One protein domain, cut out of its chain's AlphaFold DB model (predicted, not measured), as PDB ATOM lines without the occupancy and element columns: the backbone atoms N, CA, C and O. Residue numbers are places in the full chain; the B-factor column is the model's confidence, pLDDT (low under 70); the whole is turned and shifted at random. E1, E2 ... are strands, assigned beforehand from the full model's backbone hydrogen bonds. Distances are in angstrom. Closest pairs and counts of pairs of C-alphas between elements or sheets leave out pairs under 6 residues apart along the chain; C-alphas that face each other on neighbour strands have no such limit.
ATOM      1  N   ALA A 340     128.613 111.360  99.243       93.81
ATOM      2  CA  ALA A 340     128.291 110.329 100.222       93.81
ATOM      3  C   ALA A 340     129.538 109.472 100.486       93.81
ATOM      4  O   ALA A 340     130.240 109.086  99.546       93.81
ATOM      5  N   VAL A 341     129.820 109.203 101.758       92.50
ATOM      6  CA  VAL A 341     130.870 108.265 102.180       92.50
ATOM      7  C   VAL A 341     130.280 106.860 102.260       92.50
ATOM      8  O   VAL A 341     130.892 105.904 101.787       92.50
ATOM      9  N   ASP A 342     129.073 106.765 102.813       93.19
ATOM     10  CA  ASP A 342     128.238 105.569 102.872       93.19
ATOM     11  C   ASP A 342     126.744 105.954 102.851       93.19
ATOM     12  O   ASP A 342     126.384 107.067 102.466       93.19
ATOM     13  N   GLU A 343     125.862 105.028 103.231       95.00
ATOM     14  CA  GLU A 343     124.407 105.230 103.255       95.00
ATOM     15  C   GLU A 343     123.930 106.192 104.361       95.00
ATOM     16  O   GLU A 343     122.787 106.649 104.327       95.00
ATOM     17  N   LEU A 344     124.781 106.513 105.340       94.31
ATOM     18  CA  LEU A 344     124.421 107.285 106.529       94.31
ATOM     19  C   LEU A 344     125.056 108.677 106.544       94.31
ATOM     20  O   LEU A 344     124.434 109.632 107.017       94.31
ATOM     21  N   VAL A 345     126.289 108.803 106.052       94.94
ATOM     22  CA  VAL A 345     127.123 109.998 106.217       94.94
ATOM     23  C   VAL A 345     127.697 110.467 104.878       94.94
ATOM     24  O   VAL A 345     128.192 109.686 104.064       94.94
ATOM     25  N   GLY A 346     127.667 111.783 104.665       94.50
ATOM     26  CA  GLY A 346     128.367 112.473 103.585       94.50
ATOM     27  C   GLY A 346     129.496 113.365 104.098       94.50
ATOM     28  O   GLY A 346     129.599 113.641 105.292       94.50
ATOM     29  N   ILE A 347     130.341 113.833 103.183       93.88
ATOM     30  CA  ILE A 347     131.439 114.768 103.439       93.88
ATOM     31  C   ILE A 347     131.334 115.991 102.524       93.88
ATOM     32  O   ILE A 347     130.974 115.880 101.352       93.88
ATOM     33  N   ASP A 348     131.619 117.163 103.088       93.75
ATOM     34  CA  ASP A 348     131.666 118.455 102.413       93.75
ATOM     35  C   ASP A 348     133.127 118.895 102.194       93.75
ATOM     36  O   ASP A 348     133.838 119.270 103.132       93.75
ATOM     37  N   TYR A 349     133.558 118.838 100.934       92.81
ATOM     38  CA  TYR A 349     134.832 119.308 100.392       92.81
ATOM     39  C   TYR A 349     134.729 120.714  99.780       92.81
ATOM     40  O   TYR A 349     135.529 121.061  98.916       92.81
ATOM     41  N   SER A 350     133.766 121.541 100.195       94.00
ATOM     42  CA  SER A 350     133.723 122.946  99.775       94.00
ATOM     43  C   SER A 350     135.028 123.656 100.119       94.00
ATOM     44  O   SER A 350     135.473 123.636 101.269       94.00
ATOM     45  N   LEU A 351     135.629 124.309  99.131       94.88
ATOM     46  CA  LEU A 351     136.690 125.283  99.332       94.88
ATOM     47  C   LEU A 351     136.114 126.452 100.145       94.88
ATOM     48  O   LEU A 351     134.965 126.825  99.920       94.88
ATOM     49  N   LEU A 352     136.867 126.994 101.104       92.75
ATOM     50  CA  LEU A 352     136.407 128.069 101.999       92.75
ATOM     51  C   LEU A 352     136.752 129.472 101.491       92.75
ATOM     52  O   LEU A 352     136.034 130.422 101.796       92.75
ATOM     53  N   LYS A 353     137.845 129.590 100.736       92.25
ATOM     54  CA  LYS A 353     138.360 130.834 100.156       92.25
ATOM     55  C   LYS A 353     139.205 130.523  98.921       92.25
ATOM     56  O   LYS A 353     139.549 129.363  98.703       92.25
ATOM     57  N   ASP A 354     139.554 131.545  98.149       93.50
ATOM     58  CA  ASP A 354     140.434 131.393  96.986       93.50
ATOM     59  C   ASP A 354     141.779 130.738  97.371       93.50
ATOM     60  O   ASP A 354     142.281 130.990  98.478       93.50
ATOM     61  N   PRO A 355     142.364 129.889  96.503       93.94
ATOM     62  CA  PRO A 355     143.655 129.268  96.777       93.94
ATOM     63  C   PRO A 355     144.746 130.309  97.035       93.94
ATOM     64  O   PRO A 355     144.807 131.366  96.411       93.94
ATOM     65  N   VAL A 356     145.634 130.011  97.980       92.56
ATOM     66  CA  VAL A 356     146.724 130.915  98.358       92.56
ATOM     67  C   VAL A 356     148.015 130.414  97.736       92.56
ATOM     68  O   VAL A 356     148.449 129.299  98.014       92.56
ATOM     69  N   VAL A 357     148.648 131.250  96.917       93.50
ATOM     70  CA  VAL A 357     149.852 130.876  96.170       93.50
ATOM     71  C   VAL A 357     151.091 131.603  96.674       93.50
ATOM     72  O   VAL A 357     151.092 132.814  96.888       93.50
ATOM     73  N   SER A 358     152.158 130.827  96.837       92.44
ATOM     74  CA  SER A 358     153.533 131.251  97.086       92.44
ATOM     75  C   SER A 358     154.390 130.963  95.845       92.44
ATOM     76  O   SER A 358     153.923 130.404  94.861       92.44
ATOM     77  N   ASN A 359     155.679 131.288  95.886       91.06
ATOM     78  CA  ASN A 359     156.606 130.958  94.799       91.06
ATOM     79  C   ASN A 359     156.892 129.446  94.688       91.06
ATOM     80  O   ASN A 359     157.332 128.985  93.637       91.06
ATOM     81  N   SER A 360     156.677 128.676  95.762       92.19
ATOM     82  CA  SER A 360     157.003 127.242  95.840       92.19
ATOM     83  C   SER A 360     155.795 126.326  96.048       92.19
ATOM     84  O   SER A 360     155.918 125.112  95.868       92.19
ATOM     85  N   TYR A 361     154.626 126.869  96.400       94.06
ATOM     86  CA  TYR A 361     153.445 126.064  96.697       94.06
ATOM     87  C   TYR A 361     152.119 126.796  96.471       94.06
ATOM     88  O   TYR A 361     152.058 128.025  96.457       94.06
ATOM     89  N   LEU A 362     151.052 126.005  96.372       95.00
ATOM     90  CA  LEU A 362     149.656 126.418  96.325       95.00
ATOM     91  C   LEU A 362     148.888 125.726  97.458       95.00
ATOM     92  O   LEU A 362     148.874 124.496  97.545       95.00
ATOM     93  N   ASP A 363     148.252 126.523  98.314       94.62
ATOM     94  CA  ASP A 363     147.461 126.081  99.461       94.62
ATOM     95  C   ASP A 363     145.963 126.195  99.170       94.62
ATOM     96  O   ASP A 363     145.455 127.256  98.811       94.62
ATOM     97  N   MET A 364     145.243 125.103  99.403       94.69
ATOM     98  CA  MET A 364     143.789 125.019  99.307       94.69
ATOM     99  C   MET A 364     143.201 124.683 100.674       94.69
ATOM    100  O   MET A 364     143.630 123.735 101.340       94.69
ATOM    101  N   GLU A 365     142.199 125.453 101.084       95.00
ATOM    102  CA  GLU A 365     141.536 125.313 102.378       95.00
ATOM    103  C   GLU A 365     140.106 124.819 102.191       95.00
ATOM    104  O   GLU A 365     139.247 125.521 101.659       95.00
ATOM    105  N   PHE A 366     139.861 123.595 102.645       94.25
ATOM    106  CA  PHE A 366     138.591 122.901 102.514       94.25
ATOM    107  C   PHE A 366     137.852 122.858 103.848       94.25
ATOM    108  O   PHE A 366     138.448 122.663 104.916       94.25
ATOM    109  N   ARG A 367     136.521 122.944 103.780       93.31
ATOM    110  CA  ARG A 367     135.637 122.767 104.933       93.31
ATOM    111  C   ARG A 367     135.894 121.427 105.614       93.31
ATOM    112  O   ARG A 367     136.076 121.404 106.826       93.31
ATOM    113  N   GLY A 368     135.948 120.333 104.849       93.06
ATOM    114  CA  GLY A 368     136.290 119.001 105.353       93.06
ATOM    115  C   GLY A 368     135.392 118.551 106.507       93.06
ATOM    116  O   GLY A 368     135.896 118.055 107.512       93.06
ATOM    117  N   ALA A 369     134.082 118.778 106.394       93.81
ATOM    118  CA  ALA A 369     133.112 118.462 107.440       93.81
ATOM    119  C   ALA A 369     132.210 117.310 107.008       93.81
ATOM    120  O   ALA A 369     131.661 117.325 105.905       93.81
ATOM    121  N   PHE A 370     132.014 116.337 107.889       94.56
ATOM    122  CA  PHE A 370     131.030 115.286 107.667       94.56
ATOM    123  C   PHE A 370     129.646 115.741 108.130       94.56
ATOM    124  O   PHE A 370     129.521 116.550 109.054       94.56
ATOM    125  N   PHE A 371     128.610 115.216 107.481       93.19
ATOM    126  CA  PHE A 371     127.218 115.485 107.819       93.19
ATOM    127  C   PHE A 371     126.357 114.219 107.671       93.19
ATOM    128  O   PHE A 371     126.588 113.420 106.759       93.19
ATOM    129  N   PRO A 372     125.347 114.020 108.535       94.12
ATOM    130  CA  PRO A 372     124.376 112.940 108.375       94.12
ATOM    131  C   PRO A 372     123.489 113.180 107.143       94.12
ATOM    132  O   PRO A 372     122.930 114.263 106.971       94.12
ATOM    133  N   LEU A 373     123.308 112.162 106.299       92.62
ATOM    134  CA  LEU A 373     122.492 112.268 105.079       92.62
ATOM    135  C   LEU A 373     121.000 112.459 105.388       92.62
ATOM    136  O   LEU A 373     120.310 113.177 104.666       92.62
ATOM    137  N   ALA A 374     120.515 111.877 106.491       88.38
ATOM    138  CA  ALA A 374     119.135 112.042 106.953       88.38
ATOM    139  C   ALA A 374     118.810 113.488 107.383       88.38
ATOM    140  O   ALA A 374     117.664 113.920 107.286       88.38
ATOM    141  N   GLU A 375     119.816 114.253 107.822       81.75
ATOM    142  CA  GLU A 375     119.682 115.629 108.316       81.75
ATOM    143  C   GLU A 375     120.590 116.570 107.502       81.75
ATOM    144  O   GLU A 375     121.433 117.281 108.048       81.75
ATOM    145  N   GLY A 376     120.436 116.580 106.171       67.00
ATOM    146  CA  GLY A 376     121.364 117.231 105.229       67.00
ATOM    147  C   GLY A 376     121.651 118.733 105.430       67.00
ATOM    148  O   GLY A 376     122.627 119.238 104.877       67.00
ATOM    149  N   ASN A 377     120.859 119.441 106.243       70.44
ATOM    150  CA  ASN A 377     121.063 120.857 106.585       70.44
ATOM    151  C   ASN A 377     121.811 121.077 107.912       70.44
ATOM    152  O   ASN A 377     121.936 122.213 108.369       70.44
ATOM    153  N   TRP A 378     122.284 120.015 108.563       73.31
ATOM    154  CA  TRP A 378     123.031 120.133 109.807       73.31
ATOM    155  C   TRP A 378     124.489 120.535 109.542       73.31
ATOM    156  O   TRP A 378     125.192 119.892 108.764       73.31
ATOM    157  N   SER A 379     124.962 121.588 110.215       74.31
ATOM    158  CA  SER A 379     126.357 122.040 110.155       74.31
ATOM    159  C   SER A 379     126.995 122.007 111.538       74.31
ATOM    160  O   SER A 379     126.471 122.593 112.489       74.31
ATOM    161  N   PHE A 380     128.155 121.366 111.648       77.94
ATOM    162  CA  PHE A 380     128.935 121.347 112.879       77.94
ATOM    163  C   PHE A 380     129.848 122.578 112.939       77.94
ATOM    164  O   PHE A 380     130.574 122.863 111.990       77.94
ATOM    165  N   LEU A 381     129.814 123.327 114.046       84.19
ATOM    166  CA  LEU A 381     130.648 124.521 114.201       84.19
ATOM    167  C   LEU A 381     132.108 124.127 114.442       84.19
ATOM    168  O   LEU A 381     132.413 123.479 115.448       84.19
ATOM    169  N   ASN A 382     133.012 124.580 113.571       87.75
ATOM    170  CA  ASN A 382     134.437 124.339 113.745       87.75
ATOM    171  C   ASN A 382     135.021 125.204 114.874       87.75
ATOM    172  O   ASN A 382     134.970 126.431 114.832       87.75
ATOM    173  N   ARG A 383     135.567 124.538 115.896       85.62
ATOM    174  CA  ARG A 383     136.305 125.146 117.019       85.62
ATOM    175  C   ARG A 383     137.729 124.598 117.147       85.62
ATOM    176  O   ARG A 383     138.388 124.866 118.148       85.62
ATOM    177  N   ALA A 384     138.166 123.777 116.195       87.44
ATOM    178  CA  ALA A 384     139.499 123.200 116.207       87.44
ATOM    179  C   ALA A 384     140.549 124.252 115.841       87.44
ATOM    180  O   ALA A 384     140.251 125.285 115.243       87.44
ATOM    181  N   VAL A 385     141.795 123.964 116.205       88.50
ATOM    182  CA  VAL A 385     142.943 124.764 115.778       88.50
ATOM    183  C   VAL A 385     143.164 124.556 114.281       88.50
ATOM    184  O   VAL A 385     143.065 123.430 113.784       88.50
ATOM    185  N   GLU A 386     143.471 125.639 113.568       88.31
ATOM    186  CA  GLU A 386     143.766 125.580 112.140       88.31
ATOM    187  C   GLU A 386     145.003 124.701 111.870       88.31
ATOM    188  O   GLU A 386     146.060 124.927 112.474       88.31
ATOM    189  N   PRO A 387     144.909 123.723 110.953       86.44
ATOM    190  CA  PRO A 387     146.038 122.879 110.596       86.44
ATOM    191  C   PRO A 387     147.124 123.684 109.867       86.44
ATOM    192  O   PRO A 387     146.850 124.392 108.900       86.44
ATOM    193  N   GLN A 388     148.375 123.539 110.308       87.06
ATOM    194  CA  GLN A 388     149.534 124.217 109.720       87.06
ATOM    195  C   GLN A 388     150.366 123.238 108.883       87.06
ATOM    196  O   GLN A 388     150.584 122.101 109.297       87.06
ATOM    197  N   LEU A 389     150.850 123.699 107.727       90.38
ATOM    198  CA  LEU A 389     151.754 122.967 106.836       90.38
ATOM    199  C   LEU A 389     153.049 123.773 106.699       90.38
ATOM    200  O   LEU A 389     153.009 124.924 106.256       90.38
ATOM    201  N   GLN A 390     154.184 123.201 107.104       87.69
ATOM    202  CA  GLN A 390     155.488 123.881 107.041       87.69
ATOM    203  C   GLN A 390     156.439 123.240 106.032       87.69
ATOM    204  O   GLN A 390     157.359 123.892 105.553       87.69
ATOM    205  N   GLU A 391     156.220 121.974 105.702       89.31
ATOM    206  CA  GLU A 391     157.085 121.201 104.827       89.31
ATOM    207  C   GLU A 391     156.750 121.414 103.340       89.31
ATOM    208  O   GLU A 391     155.595 121.634 102.965       89.31
ATOM    209  N   GLU A 392     157.778 121.322 102.490       91.69
ATOM    210  CA  GLU A 392     157.680 121.568 101.039       91.69
ATOM    211  C   GLU A 392     158.424 120.514 100.185       91.69
ATOM    212  O   GLU A 392     158.448 120.600  98.965       91.69
ATOM    213  N   GLU A 393     159.008 119.483 100.805       92.38
ATOM    214  CA  GLU A 393     159.867 118.476 100.150       92.38
ATOM    215  C   GLU A 393     159.117 117.456  99.271       92.38
ATOM    216  O   GLU A 393     159.719 116.786  98.433       92.38
ATOM    217  N   ARG A 394     157.813 117.257  99.494       93.56
ATOM    218  CA  ARG A 394     156.973 116.290  98.766       93.56
ATOM    219  C   ARG A 394     155.994 117.007  97.850       93.56
ATOM    220  O   ARG A 394     155.611 118.135  98.124       93.56
ATOM    221  N   MET A 395     155.509 116.307  96.823       94.81
ATOM    222  CA  MET A 395     154.547 116.839  95.843       94.81
ATOM    223  C   MET A 395     153.263 117.394  96.479       94.81
ATOM    224  O   MET A 395     152.768 118.440  96.068       94.81
ATOM    225  N   VAL A 396     152.705 116.676  97.458       94.19
ATOM    226  CA  VAL A 396     151.436 117.037  98.096       94.19
ATOM    227  C   VAL A 396     151.523 116.800  99.596       94.19
ATOM    228  O   VAL A 396     151.974 115.739 100.039       94.19
ATOM    229  N   TYR A 397     151.020 117.762 100.363       94.44
ATOM    230  CA  TYR A 397     150.773 117.629 101.792       94.44
ATOM    231  C   TYR A 397     149.289 117.797 102.079       94.44
ATOM    232  O   TYR A 397     148.614 118.631 101.482       94.44
ATOM    233  N   VAL A 398     148.786 116.999 103.016       93.06
ATOM    234  CA  VAL A 398     147.402 117.072 103.480       93.06
ATOM    235  C   VAL A 398     147.426 117.131 104.994       93.06
ATOM    236  O   VAL A 398     148.010 116.257 105.637       93.06
ATOM    237  N   ALA A 399     146.787 118.148 105.556       93.06
ATOM    238  CA  ALA A 399     146.596 118.284 106.987       93.06
ATOM    239  C   ALA A 399     145.108 118.223 107.330       93.06
ATOM    240  O   ALA A 399     144.269 118.830 106.663       93.06
ATOM    241  N   PHE A 400     144.800 117.486 108.391       93.12
ATOM    242  CA  PHE A 400     143.454 117.316 108.924       93.12
ATOM    243  C   PHE A 400     143.408 117.900 110.329       93.12
ATOM    244  O   PHE A 400     144.289 117.619 111.144       93.12
ATOM    245  N   SER A 401     142.388 118.700 110.618       94.19
ATOM    246  CA  SER A 401     142.148 119.186 111.974       94.19
ATOM    247  C   SER A 401     141.395 118.148 112.808       94.19
ATOM    248  O   SER A 401     140.810 117.198 112.286       94.19
ATOM    249  N   GLU A 402     141.366 118.334 114.129       94.31
ATOM    250  CA  GLU A 402     140.541 117.507 115.024       94.31
ATOM    251  C   GLU A 402     139.057 117.556 114.621       94.31
ATOM    252  O   GLU A 402     138.364 116.542 114.671       94.31
ATOM    253  N   PHE A 403     138.600 118.707 114.117       94.56
ATOM    254  CA  PHE A 403     137.235 118.910 113.631       94.56
ATOM    255  C   PHE A 403     136.854 117.983 112.469       94.56
ATOM    256  O   PHE A 403     135.714 117.515 112.422       94.56
ATOM    257  N   PHE A 404     137.788 117.666 111.567       94.56
ATOM    258  CA  PHE A 404     137.540 116.711 110.484       94.56
ATOM    259  C   PHE A 404     137.071 115.357 111.040       94.56
ATOM    260  O   PHE A 404     136.064 114.808 110.600       94.56
TER     261      PHE A 404
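AT A GLANCE: This is residues 340 to 404 of the 636 residues of the protein "Phospholipid transfer protein" of Oryctolagus cuniculus (UniProt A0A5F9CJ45). With little regular structure, this is a loose, elongated frame: E2 runs on into E3 along its length, E1 lies beside E3 at one end, and unnamed residues 373 to 395 sweep back to E4, near E2. The 65 printed residues hold four named strands, E1 to E4 in chain order, with 19 residues, and no named helix: all strand. E1 and E3 make an antiparallel sheet. The radius of gyration of the C-alphas is 14.1 A, the spans 43 by 23 by 21 A.

IN THESE COORDINATES: Find C-alpha 345 at (127.123, 109.998, 106.217), where E1, residues 345 to 348, begins. E2, residues 361 to 366, covers 16.3 A; E3 is residues 369 to 372. E4, residues 396 to 400, covers 13.5 A to C-alpha 400 at (143.454, 117.316, 108.924).

HOW THE PARTS SIT: Between E1 and E3, at 147 degrees, find N 346 and O 371 within hydrogen-bond range, 2.9 A. Residues 356 to 357 pair antiparallel with 362 to 363 of E2. E1 and E4 are apart.

THE WHOLE: The printed part has no cut. Links E1 to E2 and E3 to E4 are long. Residue 376 is under pLDDT 70.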